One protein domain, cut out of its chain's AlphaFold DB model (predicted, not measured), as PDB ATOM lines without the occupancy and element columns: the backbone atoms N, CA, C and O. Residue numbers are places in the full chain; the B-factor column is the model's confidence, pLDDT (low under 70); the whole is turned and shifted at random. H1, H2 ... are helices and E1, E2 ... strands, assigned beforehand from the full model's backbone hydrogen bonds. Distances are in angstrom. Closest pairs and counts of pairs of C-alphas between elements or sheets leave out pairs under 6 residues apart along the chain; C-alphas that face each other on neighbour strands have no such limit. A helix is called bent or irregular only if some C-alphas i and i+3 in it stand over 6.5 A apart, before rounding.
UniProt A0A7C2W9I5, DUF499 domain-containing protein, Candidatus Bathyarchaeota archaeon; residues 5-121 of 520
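What this domain is: This is residues 5 to 121 of the 520 residues of the protein "DUF499 domain-containing protein" of Candidatus Bathyarchaeota archaeon (UniProt A0A7C2W9I5). A long helical hairpin, H1 and H2, makes one part of a rod; at its open end the strand hairpin E2 and E3 carries on the long axis, with short E1 beside E2 and H3 packed on one face of this small sheet. Residues 5 to 12 stick out. The printed part has 117 residues, with three named strands and three named helices in the order E1, H1, H2, E2, E3, H3; the sheet, E1 - E2 - E3, is antiparallel, and the class is mixed. The whole is extended, with a radius of gyration of the C-alphas of 21.5 A and spans of 74 by 31 by 23 A.

How they stand to each other: Start at E1, residues 18 to 20, antiparallel to E2, residues 85 to 92; N 18 and O 87 are within hydrogen-bond range at 2.9 A. Next, H1, residues 24 to 50, and H2, residues 54 to 82, touch as a hairpin, at a shallow tilt of 14 degrees, opposite ways; their closest C-alphas, Leu 26 and Ala 82, are 5.0 A apart. E2 bends by 68 degrees at residue 89 and forms an antiparallel hairpin with E3, residues 97 to 104, where N 88 and O 101 are within range at 2.9 A. H3, residues 111 to 120, is on the sheet at a height of 9.6 A, making two layers, a helix on one face of a sheet. Its closest C-alphas to E2 are Ala 115 and Ile 86, 7.2 A apart. H2 and H3 are close but not clearly touching, with closest C-alphas Leu 80 and Ile 111 at 6.1 A. Every O i to N i+4 pair is within range in H2 and H3, and 21 of 23 in H1.

Where its parts are: Find C-alpha 18 at (167.139, 133.013, 183.942), where E1 begins its 6.3 A. From C-alpha 24, H1 runs 37.2 A; it is irregular, with C-alphas 45 and 48 7.1 A apart. H2 starts at C-alpha 54, (212.234, 136.656, 162.499), and runs 40.8 A; E2 is 19.4 A long, E3 22.5 A and H3 14.3 A, to C-alpha 120 at (170.125, 134.850, 198.681).

The domain as a whole: Look to Asp 53 and Arg 96 for the two C-alphas farthest apart, 73.8 A. The printed part has no cut, and no link is long. Mean pLDDT of the printed part is 91.7, and no printed residue is under 70.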
ATOM      1  N   GLU A   5     157.026 125.389 179.081       77.12
ATOM      2  CA  GLU A   5     157.898 124.624 178.198       77.12
ATOM      3  C   GLU A   5     157.023 124.016 177.094       77.12
ATOM      4  O   GLU A   5     155.994 123.410 177.385       77.12
ATOM      5  N   GLU A   6     157.366 124.269 175.826       77.75
ATOM      6  CA  GLU A   6     156.614 123.781 174.652       77.75
ATOM      7  C   GLU A   6     155.093 124.069 174.687       77.75
ATOM      8  O   GLU A   6     154.272 123.279 174.224       77.75
ATOM      9  N   GLY A   7     154.695 125.215 175.253       75.12
ATOM     10  CA  GLY A   7     153.288 125.626 175.360       75.12
ATOM     11  C   GLY A   7     152.497 124.937 176.480       75.12
ATOM     12  O   GLY A   7     151.278 125.084 176.540       75.12
ATOM     13  N   ARG A   8     153.164 124.197 177.376       80.62
ATOM     14  CA  ARG A   8     152.560 123.583 178.568       80.62
ATOM     15  C   ARG A   8     153.133 124.182 179.843       80.62
ATOM     16  O   ARG A   8     154.323 124.484 179.920       80.62
ATOM     17  N   THR A   9     152.295 124.303 180.869       83.06
ATOM     18  CA  THR A   9     152.747 124.699 182.205       83.06
ATOM     19  C   THR A   9     153.628 123.605 182.803       83.06
ATOM     20  O   THR A   9     153.258 122.432 182.819       83.06
ATOM     21  N   ARG A  10     154.795 123.988 183.316       86.50
ATOM     22  CA  ARG A  10     155.739 123.070 183.958       86.50
ATOM     23  C   ARG A  10     155.180 122.567 185.286       86.50
ATOM     24  O   ARG A  10     154.574 123.327 186.039       86.50
ATOM     25  N   THR A  11     155.462 121.310 185.614       87.69
ATOM     26  CA  THR A  11     155.166 120.748 186.942       87.69
ATOM     27  C   THR A  11     156.103 121.340 187.995       87.69
ATOM     28  O   THR A  11     155.650 121.910 188.985       87.69
ATOM     29  N   TYR A  12     157.418 121.292 187.754       91.81
ATOM     30  CA  TYR A  12     158.437 121.832 188.661       91.81
ATOM     31  C   TYR A  12     158.662 123.329 188.442       91.81
ATOM     32  O   TYR A  12     159.683 123.770 187.909       91.81
ATOM     33  N   ARG A  13     157.659 124.116 188.831       91.50
ATOM     34  CA  ARG A  13     157.606 125.569 188.624       91.50
ATOM     35  C   ARG A  13     158.666 126.353 189.397       91.50
ATOM     36  O   ARG A  13     158.940 127.494 189.045       91.50
ATOM     37  N   ASN A  14     159.286 125.760 190.414       94.06
ATOM     38  CA  ASN A  14     160.252 126.422 191.287       94.06
ATOM     39  C   ASN A  14     161.708 125.975 191.042       94.06
ATOM     40  O   ASN A  14     162.469 125.788 191.984       94.06
ATOM     41  N   THR A  15     162.095 125.745 189.783       91.25
ATOM     42  CA  THR A  15     163.415 125.157 189.455       91.25
ATOM     43  C   THR A  15     164.252 125.950 188.461       91.25
ATOM     44  O   THR A  15     165.458 125.733 188.377       91.25
ATOM     45  N   VAL A  16     163.654 126.878 187.710       92.06
ATOM     46  CA  VAL A  16     164.346 127.590 186.629       92.06
ATOM     47  C   VAL A  16     164.486 129.064 186.940       92.06
ATOM     48  O   VAL A  16     163.502 129.764 187.155       92.06
ATOM     49  N   VAL A  17     165.728 129.534 186.888       93.75
ATOM     50  CA  VAL A  17     166.098 130.943 186.990       93.75
ATOM     51  C   VAL A  17     166.845 131.336 185.722       93.75
ATOM     52  O   VAL A  17     167.648 130.560 185.207       93.75
ATOM     53  N   VAL A  18     166.570 132.532 185.205       94.44
ATOM     54  CA  VAL A  18     167.139 133.013 183.942       94.44
ATOM     55  C   VAL A  18     167.907 134.301 184.181       94.44
ATOM     56  O   VAL A  18     167.347 135.281 184.664       94.44
ATOM     57  N   LEU A  19     169.182 134.298 183.801       93.94
ATOM     58  CA  LEU A  19     170.021 135.488 183.706       93.94
ATOM     59  C   LEU A  19     170.033 135.980 182.265       93.94
ATOM     60  O   LEU A  19     170.295 135.203 181.345       93.94
ATOM     61  N   TYR A  20     169.746 137.259 182.069       93.31
ATOM     62  CA  TYR A  20     169.617 137.850 180.745       93.31
ATOM     63  C   TYR A  20     169.989 139.341 180.772       93.31
ATOM     64  O   TYR A  20     170.001 139.965 181.838       93.31
ATOM     65  N   PRO A  21     170.344 139.922 179.616       94.44
ATOM     66  CA  PRO A  21     170.587 141.353 179.513       94.44
ATOM     67  C   PRO A  21     169.283 142.142 179.617       94.44
ATOM     68  O   PRO A  21     168.293 141.804 178.972       94.44
ATOM     69  N   SER A  22     169.288 143.245 180.363       93.25
ATOM     70  CA  SER A  22     168.171 144.203 180.312       93.25
ATOM     71  C   SER A  22     168.051 144.947 178.983       93.25
ATOM     72  O   SER A  22     166.980 145.467 178.679       93.25
ATOM     73  N   ASP A  23     169.140 145.022 178.218       92.81
ATOM     74  CA  ASP A  23     169.220 145.723 176.939       92.81
ATOM     75  C   ASP A  23     170.102 144.928 175.967       92.81
ATOM     76  O   ASP A  23     171.237 144.558 176.284       92.81
ATOM     77  N   GLU A  24     169.586 144.692 174.762       90.56
ATOM     78  CA  GLU A  24     170.276 144.007 173.668       90.56
ATOM     79  C   GLU A  24     171.614 144.683 173.306       90.56
ATOM     80  O   GLU A  24     172.599 144.006 172.996       90.56
ATOM     81  N   SER A  25     171.716 146.006 173.492       92.75
ATOM     82  CA  SER A  25     172.949 146.763 173.244       92.75
ATOM     83  C   SER A  25     174.136 146.307 174.112       92.75
ATOM     84  O   SER A  25     175.302 146.466 173.727       92.75
ATOM     85  N   LEU A  26     173.874 145.708 175.280       91.19
ATOM     86  CA  LEU A  26     174.908 145.143 176.149       91.19
ATOM     87  C   LEU A  26     175.542 143.890 175.533       91.19
ATOM     88  O   LEU A  26     176.764 143.719 175.609       91.19
ATOM     89  N   ILE A  27     174.730 143.054 174.883       92.69
ATOM     90  CA  ILE A  27     175.194 141.869 174.158       92.69
ATOM     91  C   ILE A  27     175.961 142.282 172.910       92.69
ATOM     92  O   ILE A  27     177.048 141.757 172.683       92.69
ATOM     93  N   ASP A  28     175.490 143.273 172.157       92.19
ATOM     94  CA  ASP A  28     176.210 143.763 170.976       92.19
ATOM     95  C   ASP A  28     177.622 144.250 171.313       92.19
ATOM     96  O   ASP A  28     178.598 143.939 170.620       92.19
ATOM     97  N   ARG A  29     177.764 144.978 172.428       90.06
ATOM     98  CA  ARG A  29     179.073 145.430 172.923       90.06
ATOM     99  C   ARG A  29     179.969 144.259 173.313       90.06
ATOM    100  O   ARG A  29     181.171 144.310 173.040       90.06
ATOM    101  N   LEU A  30     179.414 143.222 173.939       93.62
ATOM    102  CA  LEU A  30     180.145 142.000 174.274       93.62
ATOM    103  C   LEU A  30     180.590 141.258 173.005       93.62
ATOM    104  O   LEU A  30     181.774 140.952 172.858       93.62
ATOM    105  N   LEU A  31     179.674 141.044 172.058       94.06
ATOM    106  CA  LEU A  31     179.950 140.399 170.775       94.06
ATOM    107  C   LEU A  31     181.015 141.155 169.978       94.06
ATOM    108  O   LEU A  31     181.840 140.528 169.319       94.06
ATOM    109  N   ASN A  32     181.057 142.487 170.057       93.62
ATOM    110  CA  ASN A  32     182.111 143.277 169.423       93.62
ATOM    111  C   ASN A  32     183.505 142.977 170.004       93.62
ATOM    112  O   ASN A  32     184.470 142.853 169.250       93.62
ATOM    113  N   GLU A  33     183.636 142.819 171.325       93.62
ATOM    114  CA  GLU A  33     184.918 142.427 171.926       93.62
ATOM    115  C   GLU A  33     185.294 140.979 171.589       93.62
ATOM    116  O   GLU A  33     186.457 140.707 171.285       93.62
ATOM    117  N   VAL A  34     184.315 140.070 171.520       95.50
ATOM    118  CA  VAL A  34     184.525 138.691 171.044       95.50
ATOM    119  C   VAL A  34     185.011 138.675 169.592       95.50
ATOM    120  O   VAL A  34     185.988 137.994 169.280       95.50
ATOM    121  N   LYS A  35     184.405 139.475 168.704       96.25
ATOM    122  CA  LYS A  35     184.848 139.623 167.307       96.25
ATOM    123  C   LYS A  35     186.307 140.079 167.230       96.25
ATOM    124  O   LYS A  35     187.082 139.488 166.480       96.25
ATOM    125  N   LYS A  36     186.705 141.080 168.028       95.00
ATOM    126  CA  LYS A  36     188.098 141.565 168.093       95.00
ATOM    127  C   LYS A  36     189.060 140.494 168.605       95.00
ATOM    128  O   LYS A  36     190.149 140.359 168.058       95.00
ATOM    129  N   TYR A  37     188.661 139.723 169.615       96.50
ATOM    130  CA  TYR A  37     189.452 138.608 170.137       96.50
ATOM    131  C   TYR A  37     189.663 137.511 169.082       96.50
ATOM    132  O   TYR A  37     190.795 137.089 168.854       96.50
ATOM    133  N   ILE A  38     188.601 137.087 168.388       96.06
ATOM    134  CA  ILE A  38     188.689 136.084 167.315       96.06
ATOM    135  C   ILE A  38     189.565 136.601 166.169       96.06
ATOM    136  O   ILE A  38     190.439 135.878 165.693       96.06
ATOM    137  N   ALA A  39     189.371 137.854 165.744       94.88
ATOM    138  CA  ALA A  39     190.183 138.468 164.697       94.88
ATOM    139  C   ALA A  39     191.671 138.522 165.083       94.88
ATOM    140  O   ALA A  39     192.524 138.192 164.266       94.88
ATOM    141  N   ALA A  40     191.989 138.871 166.333       93.44
ATOM    142  CA  ALA A  40     193.366 138.915 166.815       93.44
ATOM    143  C   ALA A  40     194.039 137.531 166.844       93.44
ATOM    144  O   ALA A  40     195.214 137.433 166.501       93.44
ATOM    145  N   ASN A  41     193.304 136.469 167.197       94.12
ATOM    146  CA  ASN A  41     193.816 135.094 167.120       94.12
ATOM    147  C   ASN A  41     194.106 134.678 165.671       94.12
ATOM    148  O   ASN A  41     195.182 134.160 165.398       94.12
ATOM    149  N   LYS A  42     193.213 134.994 164.722       93.44
ATOM    150  CA  LYS A  42     193.470 134.732 163.293       93.44
ATOM    151  C   LYS A  42     194.734 135.438 162.798       93.44
ATOM    152  O   LYS A  42     195.570 134.829 162.143       93.44
ATOM    153  N   VAL A  43     194.910 136.707 163.172       91.12
ATOM    154  CA  VAL A  43     196.128 137.461 162.839       91.12
ATOM    155  C   VAL A  43     197.367 136.801 163.448       91.12
ATOM    156  O   VAL A  43     198.385 136.710 162.769       91.12
ATOM    157  N   LEU A  44     197.303 136.324 164.698       92.31
ATOM    158  CA  LEU A  44     198.424 135.647 165.360       92.31
ATOM    159  C   LEU A  44     198.920 134.429 164.561       92.31
ATOM    160  O   LEU A  44     200.135 134.265 164.412       92.31
ATOM    161  N   ASP A  45     197.996 133.632 164.022       91.19
ATOM    162  CA  ASP A  45     198.303 132.445 163.216       91.19
ATOM    163  C   ASP A  45     198.966 132.812 161.875       91.19
ATOM    164  O   ASP A  45     199.887 132.133 161.410       91.19
ATOM    165  N   GLU A  46     198.568 133.941 161.285       92.31
ATOM    166  CA  GLU A  46     199.066 134.419 159.991       92.31
ATOM    167  C   GLU A  46     200.398 135.191 160.079       92.31
ATOM    168  O   GLU A  46     201.082 135.353 159.067       92.31
ATOM    169  N   ILE A  47     200.847 135.628 161.268       90.12
ATOM    170  CA  ILE A  47     202.075 136.448 161.430       90.12
ATOM    171  C   ILE A  47     203.313 135.807 160.788       90.12
ATOM    172  O   ILE A  47     204.177 136.520 160.271       90.12
ATOM    173  N   ASN A  48     203.412 134.474 160.803       85.12
ATOM    174  CA  ASN A  48     204.531 133.765 160.180       85.12
ATOM    175  C   ASN A  48     204.576 133.928 158.653       85.12
ATOM    176  O   ASN A  48     205.658 133.878 158.079       85.12
ATOM    177  N   GLN A  49     203.416 134.107 158.023       87.12
ATOM    178  CA  GLN A  49     203.264 134.275 156.578       87.12
ATOM    179  C   GLN A  49     203.356 135.753 156.174       87.12
ATOM    180  O   GLN A  49     203.858 136.067 155.100       87.12
ATOM    181  N   ILE A  50     202.912 136.662 157.050       86.62
ATOM    182  CA  ILE A  50     202.881 138.108 156.787       86.62
ATOM    183  C   ILE A  50     204.281 138.737 156.871       86.62
ATOM    184  O   ILE A  50     204.586 139.658 156.113       86.62
ATOM    185  N   TYR A  51     205.141 138.267 157.784       88.12
ATOM    186  CA  TYR A  51     206.439 138.900 158.050       88.12
ATOM    187  C   TYR A  51     207.629 137.971 157.750       88.12
ATOM    188  O   TYR A  51     207.793 136.942 158.418       88.12
ATOM    189  N   PRO A  52     208.521 138.348 156.810       82.19
ATOM    190  CA  PRO A  52     209.683 137.534 156.444       82.19
ATOM    191  C   PRO A  52     210.796 137.556 157.505       82.19
ATOM    192  O   PRO A  52     211.512 136.566 157.661       82.19
ATOM    193  N   ASP A  53     210.912 138.635 158.282       93.62
ATOM    194  CA  ASP A  53     211.943 138.806 159.314       93.62
ATOM    195  C   ASP A  53     211.548 138.166 160.659       93.62
ATOM    196  O   ASP A  53     210.448 138.378 161.179       93.62
ATOM    197  N   GLU A  54     212.461 137.389 161.247       88.69
ATOM    198  CA  GLU A  54     212.234 136.656 162.499       88.69
ATOM    199  C   GLU A  54     212.075 137.565 163.724       88.69
ATOM    200  O   GLU A  54     211.214 137.322 164.578       88.69
ATOM    201  N   THR A  55     212.858 138.639 163.795       89.38
ATOM    202  CA  THR A  55     212.792 139.618 164.882       89.38
ATOM    203  C   THR A  55     211.452 140.344 164.844       89.38
ATOM    204  O   THR A  55     210.780 140.475 165.874       89.38
ATOM    205  N   ILE A  56     211.006 140.741 163.649       89.12
ATOM    206  CA  ILE A  56     209.696 141.362 163.438       89.12
ATOM    207  C   ILE A  56     208.578 140.379 163.807       89.12
ATOM    208  O   ILE A  56     207.683 140.761 164.562       89.12
ATOM    209  N   ARG A  57     208.641 139.105 163.385       90.62
ATOM    210  CA  ARG A  57     207.658 138.079 163.795       90.62
ATOM    211  C   ARG A  57     207.549 137.966 165.313       90.62
ATOM    212  O   ARG A  57     206.438 137.960 165.842       90.62
ATOM    213  N   LYS A  58     208.678 137.898 166.024       91.25
ATOM    214  CA  LYS A  58     208.698 137.788 167.491       91.25
ATOM    215  C   LYS A  58     208.036 138.999 168.157       91.25
ATOM    216  O   LYS A  58     207.207 138.829 169.050       91.25
ATOM    217  N   ILE A  59     208.347 140.209 167.691       90.94
ATOM    218  CA  ILE A  59     207.732 141.446 168.196       90.94
ATOM    219  C   ILE A  59     206.219 141.449 167.935       90.94
ATOM    220  O   ILE A  59     205.443 141.753 168.843       90.94
ATOM    221  N   GLN A  60     205.786 141.091 166.724       91.94
ATOM    222  CA  GLN A  60     204.367 141.105 166.361       91.94
ATOM    223  C   GLN A  60     203.564 140.041 167.117       91.94
ATOM    224  O   GLN A  60     202.479 140.346 167.605       91.94
ATOM    225  N   LYS A  61     204.112 138.834 167.313       92.81
ATOM    226  CA  LYS A  61     203.476 137.798 168.145       92.81
ATOM    227  C   LYS A  61     203.286 138.264 169.583       92.81
ATOM    228  O   LYS A  61     202.207 138.092 170.139       92.81
ATOM    229  N   ASN A  62     204.293 138.908 170.174       93.62
ATOM    230  CA  ASN A  62     204.180 139.451 171.530       93.62
ATOM    231  C   ASN A  62     203.081 140.521 171.632       93.62
ATOM    232  O   ASN A  62     202.295 140.508 172.585       93.62
ATOM    233  N   LYS A  63     202.979 141.416 170.640       92.69
ATOM    234  CA  LYS A  63     201.905 142.420 170.572       92.69
ATOM    235  C   LYS A  63     200.527 141.772 170.433       92.69
ATOM    236  O   LYS A  63     199.620 142.130 171.182       92.69
ATOM    237  N   ALA A  64     200.383 140.807 169.525       92.56
ATOM    238  CA  ALA A  64     199.138 140.075 169.318       92.56
ATOM    239  C   ALA A  64     198.708 139.323 170.586       92.56
ATOM    240  O   ALA A  64     197.584 139.509 171.040       92.56
ATOM    241  N   ASN A  65     199.615 138.584 171.233       94.44
ATOM    242  CA  ASN A  65     199.344 137.886 172.495       94.44
ATOM    243  C   ASN A  65     198.906 138.842 173.617       94.44
ATOM    244  O   ASN A  65     197.953 138.557 174.341       94.44
ATOM    245  N   THR A  66     199.554 140.005 173.734       95.44
ATOM    246  CA  THR A  66     199.173 141.034 174.721       95.44
ATOM    247  C   THR A  66     197.768 141.579 174.447       95.44
ATOM    248  O   THR A  66     196.956 141.729 175.364       95.44
ATOM    249  N   TYR A  67     197.451 141.846 173.176       94.94
ATOM    250  CA  TYR A  67     196.127 142.307 172.767       94.94
ATOM    251  C   TYR A  67     195.051 141.242 173.020       94.94
ATOM    252  O   TYR A  67     194.013 141.556 173.598       94.94
ATOM    253  N   ILE A  68     195.320 139.978 172.670       95.44
ATOM    254  CA  ILE A  68     194.446 138.824 172.931       95.44
ATOM    255  C   ILE A  68     194.149 138.708 174.428       95.44
ATOM    256  O   ILE A  68     192.980 138.639 174.806       95.44
ATOM    257  N   GLY A  69     195.175 138.759 175.285       93.94
ATOM    258  CA  GLY A  69     195.003 138.714 176.740       93.94
ATOM    259  C   GLY A  69     194.154 139.872 177.273       93.94
ATOM    260  O   GLY A  69     193.248 139.661 178.079       93.94
ATOM    261  N   THR A  70     194.376 141.085 176.758       94.81
ATOM    262  CA  THR A  70     193.572 142.267 177.112       94.81
ATOM    263  C   THR A  70     192.108 142.080 176.717       94.81
ATOM    264  O   THR A  70     191.216 142.271 177.542       94.81
ATOM    265  N   LYS A  71     191.842 141.655 175.474       94.50
ATOM    266  CA  LYS A  71     190.479 141.426 174.977       94.50
ATOM    267  C   LYS A  71     189.770 140.303 175.704       94.50
ATOM    268  O   LYS A  71     188.595 140.449 176.018       94.50
ATOM    269  N   TYR A  72     190.481 139.239 176.052       93.56
ATOM    270  CA  TYR A  72     189.933 138.178 176.882       93.56
ATOM    271  C   TYR A  72     189.486 138.702 178.255       93.56
ATOM    272  O   TYR A  72     188.352 138.460 178.666       93.56
ATOM    273  N   GLY A  73     190.318 139.506 178.927       90.94
ATOM    274  CA  GLY A  73     189.940 140.153 180.187       90.94
ATOM    275  C   GLY A  73     188.726 141.086 180.053       90.94
ATOM    276  O   GLY A  73     187.847 141.097 180.917       90.94
ATOM    277  N   GLU A  74     188.633 141.842 178.955       92.38
ATOM    278  CA  GLU A  74     187.470 142.690 178.672       92.38
ATOM    279  C   GLU A  74     186.197 141.886 178.406       92.38
ATOM    280  O   GLU A  74     185.138 142.291 178.888       92.38
ATOM    281  N   ILE A  75     186.290 140.759 177.693       93.88
ATOM    282  CA  ILE A  75     185.173 139.830 177.478       93.88
ATOM    283  C   ILE A  75     184.663 139.339 178.828       93.88
ATOM    284  O   ILE A  75     183.486 139.520 179.111       93.88
ATOM    285  N   LEU A  76     185.536 138.823 179.701       89.69
ATOM    286  CA  LEU A  76     185.132 138.328 181.024       89.69
ATOM    287  C   LEU A  76     184.388 139.398 181.840       89.69
ATOM    288  O   LEU A  76     183.296 139.149 182.349       89.69
ATOM    289  N   ARG A  77     184.938 140.618 181.915       87.25
ATOM    290  CA  ARG A  77     184.308 141.735 182.638       87.25
ATOM    291  C   ARG A  77     182.971 142.147 182.016       87.25
ATOM    292  O   ARG A  77     182.016 142.434 182.738       87.25
ATOM    293  N   ARG A  78     182.898 142.209 180.683       90.81
ATOM    294  CA  ARG A  78     181.683 142.615 179.966       90.81
ATOM    295  C   ARG A  78     180.600 141.554 180.031       90.81
ATOM    296  O   ARG A  78     179.453 141.944 180.156       90.81
ATOM    297  N   THR A  79     180.933 140.266 180.032       91.00
ATOM    298  CA  THR A  79     179.952 139.188 180.223       91.00
ATOM    299  C   THR A  79     179.201 139.368 181.540       91.00
ATOM    300  O   THR A  79     177.975 139.370 181.549       91.00
ATOM    301  N   LEU A  80     179.931 139.627 182.629       89.88
ATOM    302  CA  LEU A  80     179.352 139.882 183.955       89.88
ATOM    303  C   LEU A  80     178.515 141.164 184.029       89.88
ATOM    304  O   LEU A  80     177.639 141.268 184.877       89.88
ATOM    305  N   SER A  81     178.806 142.152 183.181       87.88
ATOM    306  CA  SER A  81     178.042 143.407 183.121       87.88
ATOM    307  C   SER A  81     176.874 143.337 182.136       87.88
ATOM    308  O   SER A  81     175.968 144.155 182.210       87.88
ATOM    309  N   ALA A  82     176.924 142.416 181.170       92.56
ATOM    310  CA  ALA A  82     175.897 142.255 180.155       92.56
ATOM    311  C   ALA A  82     174.722 141.433 180.683       92.56
ATOM    312  O   ALA A  82     173.585 141.761 180.380       92.56
ATOM    313  N   LEU A  83     174.980 140.401 181.491       93.19
ATOM    314  CA  LEU A  83     173.947 139.581 182.132       93.19
ATOM    315  C   LEU A  83     173.494 140.211 183.453       93.19
ATOM    316  O   LEU A  83     173.711 139.667 184.530       93.19
ATOM    317  N   ASP A  84     172.907 141.401 183.361       93.44
ATOM    318  CA  ASP A  84     172.663 142.268 184.515       93.44
ATOM    319  C   ASP A  84     171.290 142.093 185.182       93.44
ATOM    320  O   ASP A  84     170.984 142.777 186.163       93.44
ATOM    321  N   THR A  85     170.444 141.217 184.643       96.25
ATOM    322  CA  THR A  85     169.060 141.043 185.083       96.25
ATOM    323  C   THR A  85     168.755 139.570 185.305       96.25
ATOM    324  O   THR A  85     169.145 138.710 184.515       96.25
ATOM    325  N   ILE A  86     168.041 139.273 186.391       96.50
ATOM    326  CA  ILE A  86     167.638 137.917 186.754       96.50
ATOM    327  C   ILE A  86     166.122 137.826 186.886       96.50
ATOM    328  O   ILE A  86     165.481 138.681 187.500       96.50
ATOM    329  N   ALA A  87     165.555 136.779 186.294       96.25
ATOM    330  CA  ALA A  87     164.152 136.417 186.404       96.25
ATOM    331  C   ALA A  87     164.008 135.078 187.136       96.25
ATOM    332  O   ALA A  87     164.679 134.106 186.784       96.25
ATOM    333  N   TYR A  88     163.131 135.021 188.138       95.94
ATOM    334  CA  TYR A  88     162.972 133.869 189.031       95.94
ATOM    335  C   TYR A  88     161.495 133.602 189.376       95.94
ATOM    336  O   TYR A  88     160.670 134.518 189.322       95.94
ATOM    337  N   PRO A  89     161.134 132.359 189.741       95.06
ATOM    338  CA  PRO A  89     159.770 132.007 190.111       95.06
ATOM    339  C   PRO A  89     159.399 132.619 191.464       95.06
ATOM    340  O   PRO A  89     160.113 132.461 192.458       95.06
ATOM    341  N   ARG A  90     158.257 133.303 191.510       93.62
ATOM    342  CA  ARG A  90     157.744 133.994 192.693       93.62
ATOM    343  C   ARG A  90     156.238 133.775 192.818       93.62
ATOM    344  O   ARG A  90     155.549 133.561 191.829       93.62
ATOM    345  N   TYR A  91     155.718 133.849 194.035       91.44
ATOM    346  CA  TYR A  91     154.281 133.955 194.268       91.44
ATOM    347  C   TYR A  91     153.901 135.414 194.527       91.44
ATOM    348  O   TYR A  91     154.554 136.089 195.329       91.44
ATOM    349  N   ASP A  92     152.864 135.897 193.845       89.44
ATOM    350  CA  ASP A  92     152.274 137.212 194.092       89.44
ATOM    351  C   ASP A  92     151.114 137.053 195.093       89.44
ATOM    352  O   ASP A  92     150.085 136.468 194.735       89.44
ATOM    353  N   PRO A  93     151.257 137.526 196.347       86.00
ATOM    354  CA  PRO A  93     150.216 137.381 197.360       86.00
ATOM    355  C   PRO A  93     148.965 138.219 197.068       86.00
ATOM    356  O   PRO A  93     147.876 137.810 197.470       86.00
ATOM    357  N   GLU A  94     149.085 139.341 196.349       89.19
ATOM    358  CA  GLU A  94     147.947 140.206 196.017       89.19
ATOM    359  C   GLU A  94     147.080 139.559 194.937       89.19
ATOM    360  O   GLU A  94     145.861 139.461 195.072       89.19
ATOM    361  N   LYS A  95     147.723 139.048 193.881       88.56
ATOM    362  CA  LYS A  95     147.036 138.365 192.771       88.56
ATOM    363  C   LYS A  95     146.757 136.890 193.044       88.56
ATOM    364  O   LYS A  95     146.087 136.236 192.249       88.56
ATOM    365  N   ARG A  96     147.293 136.363 194.145       86.94
ATOM    366  CA  ARG A  96     147.211 134.960 194.570       86.94
ATOM    367  C   ARG A  96     147.650 133.955 193.500       86.94
ATOM    368  O   ARG A  96     147.134 132.840 193.457       86.94
ATOM    369  N   THR A  97     148.616 134.323 192.661       89.88
ATOM    370  CA  THR A  97     149.074 133.506 191.528       89.88
ATOM    371  C   THR A  97     150.594 133.445 191.446       89.88
ATOM    372  O   THR A  97     151.303 134.341 191.909       89.88
ATOM    373  N   ASP A  98     151.093 132.387 190.813       90.12
ATOM    374  CA  ASP A  98     152.499 132.261 190.442       90.12
ATOM    375  C   ASP A  98     152.844 133.331 189.388       90.12
ATOM    376  O   ASP A  98     152.105 133.544 188.423       90.12
ATOM    377  N   THR A  99     153.955 134.035 189.591       91.81
ATOM    378  CA  THR A  99     154.460 135.124 188.744       91.81
ATOM    379  C   THR A  99     155.985 135.084 188.647       91.81
ATOM    380  O   THR A  99     156.666 134.307 189.320       91.81
ATOM    381  N   VAL A 100     156.553 135.892 187.753       94.06
ATOM    382  CA  VAL A 100     158.005 135.996 187.583       94.06
ATOM    383  C   VAL A 100     158.501 137.236 188.317       94.06
ATOM    384  O   VAL A 100     158.132 138.357 187.973       94.06
ATOM    385  N   GLY A 101     159.357 137.036 189.317       93.81
ATOM    386  CA  GLY A 101     160.129 138.114 189.920       93.81
ATOM    387  C   GLY A 101     161.272 138.514 188.993       93.81
ATOM    388  O   GLY A 101     161.942 137.644 188.442       93.81
ATOM    389  N   ILE A 102     161.493 139.816 188.813       95.62
ATOM    390  CA  ILE A 102     162.578 140.363 187.992       95.62
ATOM    391  C   ILE A 102     163.349 141.374 188.835       95.62
ATOM    392  O   ILE A 102     162.742 142.236 189.468       95.62
ATOM    393  N   THR A 103     164.676 141.273 188.851       96.38
ATOM    394  CA  THR A 103     165.539 142.235 189.545       96.38
ATOM    395  C   THR A 103     166.892 142.383 188.852       96.38
ATOM    396  O   THR A 103     167.275 141.553 188.022       96.38
ATOM    397  N   LYS A 104     167.635 143.431 189.214       95.94
ATOM    398  CA  LYS A 104     169.043 143.584 188.844       95.94
ATOM    399  C   LYS A 104     169.917 142.648 189.667       95.94
ATOM    400  O   LYS A 104     169.652 142.421 190.845       95.94
ATOM    401  N   VAL A 105     170.959 142.118 189.038       95.50
ATOM    402  CA  VAL A 105     171.900 141.215 189.706       95.50
ATOM    403  C   VAL A 105     172.838 141.971 190.639       95.50
ATOM    404  O   VAL A 105     173.312 143.067 190.333       95.50
ATOM    405  N   SER A 106     173.164 141.339 191.758       92.69
ATOM    406  CA  SER A 106     174.231 141.765 192.654       92.69
ATOM    407  C   SER A 106     175.600 141.543 191.991       92.69
ATOM    408  O   SER A 106     175.870 140.437 191.513       92.69
ATOM    409  N   PRO A 107     176.500 142.547 191.958       88.44
ATOM    410  CA  PRO A 107     177.832 142.396 191.377       88.44
ATOM    411  C   PRO A 107     178.655 141.292 192.057       88.44
ATOM    412  O   PRO A 107     178.722 141.212 193.281       88.44
ATOM    413  N   SER A 108     179.336 140.461 191.262       90.81
ATOM    414  CA  SER A 108     180.198 139.379 191.751       90.81
ATOM    415  C   SER A 108     181.286 139.013 190.736       90.81
ATOM    416  O   SER A 108     181.370 139.604 189.659       90.81
ATOM    417  N   ARG A 109     182.139 138.043 191.087       87.62
ATOM    418  CA  ARG A 109     183.293 137.596 190.282       87.62
ATOM    419  C   ARG A 109     182.943 136.563 189.204       87.62
ATOM    420  O   ARG A 109     183.768 136.307 188.333       87.62
ATOM    421  N   SER A 110     181.757 135.961 189.267       91.19
ATOM    422  CA  SER A 110     181.279 134.962 188.306       91.19
ATOM    423  C   SER A 110     179.771 135.102 188.075       91.19
ATOM    424  O   SER A 110     179.072 135.633 188.935       91.19
ATOM    425  N   ILE A 111     179.274 134.606 186.937       91.50
ATOM    426  CA  ILE A 111     177.840 134.625 186.585       91.50
ATOM    427  C   ILE A 111     177.021 133.865 187.640       91.50
ATOM    428  O   ILE A 111     175.986 134.343 188.093       91.50
ATOM    429  N   ILE A 112     177.523 132.702 188.064       92.75
ATOM    430  CA  ILE A 112     176.875 131.857 189.073       92.75
ATOM    431  C   ILE A 112     176.792 132.611 190.400       92.75
ATOM    432  O   ILE A 112     175.710 132.769 190.952       92.75
ATOM    433  N   SER A 113     177.906 133.188 190.856       92.31
ATOM    434  CA  SER A 113     177.945 133.925 192.119       92.31
ATOM    435  C   SER A 113     177.090 135.198 192.095       92.31
ATOM    436  O   SER A 113     176.581 135.596 193.137       92.31
ATOM    437  N   GLN A 114     176.910 135.849 190.937       93.69
ATOM    438  CA  GLN A 114     175.946 136.951 190.797       93.69
ATOM    439  C   GLN A 114     174.515 136.447 191.013       93.69
ATOM    440  O   GLN A 114     173.754 137.062 191.762       93.69
ATOM    441  N   ALA A 115     174.159 135.315 190.398       94.75
ATOM    442  CA  ALA A 115     172.851 134.692 190.568       94.75
ATOM    443  C   ALA A 115     172.594 134.328 192.035       94.75
ATOM    444  O   ALA A 115     171.590 134.741 192.607       94.75
ATOM    445  N   GLU A 116     173.531 133.603 192.644       94.44
ATOM    446  CA  GLU A 116     173.437 133.105 194.016       94.44
ATOM    447  C   GLU A 116     173.281 134.249 195.015       94.44
ATOM    448  O   GLU A 116     172.300 134.271 195.754       94.44
ATOM    449  N   LEU A 117     174.167 135.254 194.972       94.50
ATOM    450  CA  LEU A 117     174.093 136.414 195.867       94.50
ATOM    451  C   LEU A 117     172.779 137.184 195.708       94.50
ATOM    452  O   LEU A 117     172.234 137.676 196.690       94.50
ATOM    453  N   THR A 118     172.265 137.294 194.480       95.81
ATOM    454  CA  THR A 118     170.984 137.969 194.236       95.81
ATOM    455  C   THR A 118     169.821 137.163 194.810       95.81
ATOM    456  O   THR A 118     168.948 137.721 195.462       95.81
ATOM    457  N   LEU A 119     169.796 135.845 194.607       96.19
ATOM    458  CA  LEU A 119     168.710 134.984 195.087       96.19
ATOM    459  C   LEU A 119     168.757 134.729 196.603       96.19
ATOM    460  O   LEU A 119     167.723 134.391 197.182       96.19
ATOM    461  N   GLN A 120     169.925 134.888 197.228       95.62
ATOM    462  CA  GLN A 120     170.125 134.850 198.681       95.62
ATOM    463  C   GLN A 120     169.769 136.168 199.379       95.62
ATOM    464  O   GLN A 120     169.646 136.185 200.606       95.62
ATOM    465  N   ASP A 121     169.599 137.267 198.636       93.88
ATOM    466  CA  ASP A 121     169.192 138.545 199.217       93.88
ATOM    467  C   ASP A 121     167.899 138.382 200.027       93.88
ATOM    468  O   ASP A 121     166.958 137.723 199.586       93.88
TER     469      ASP A 121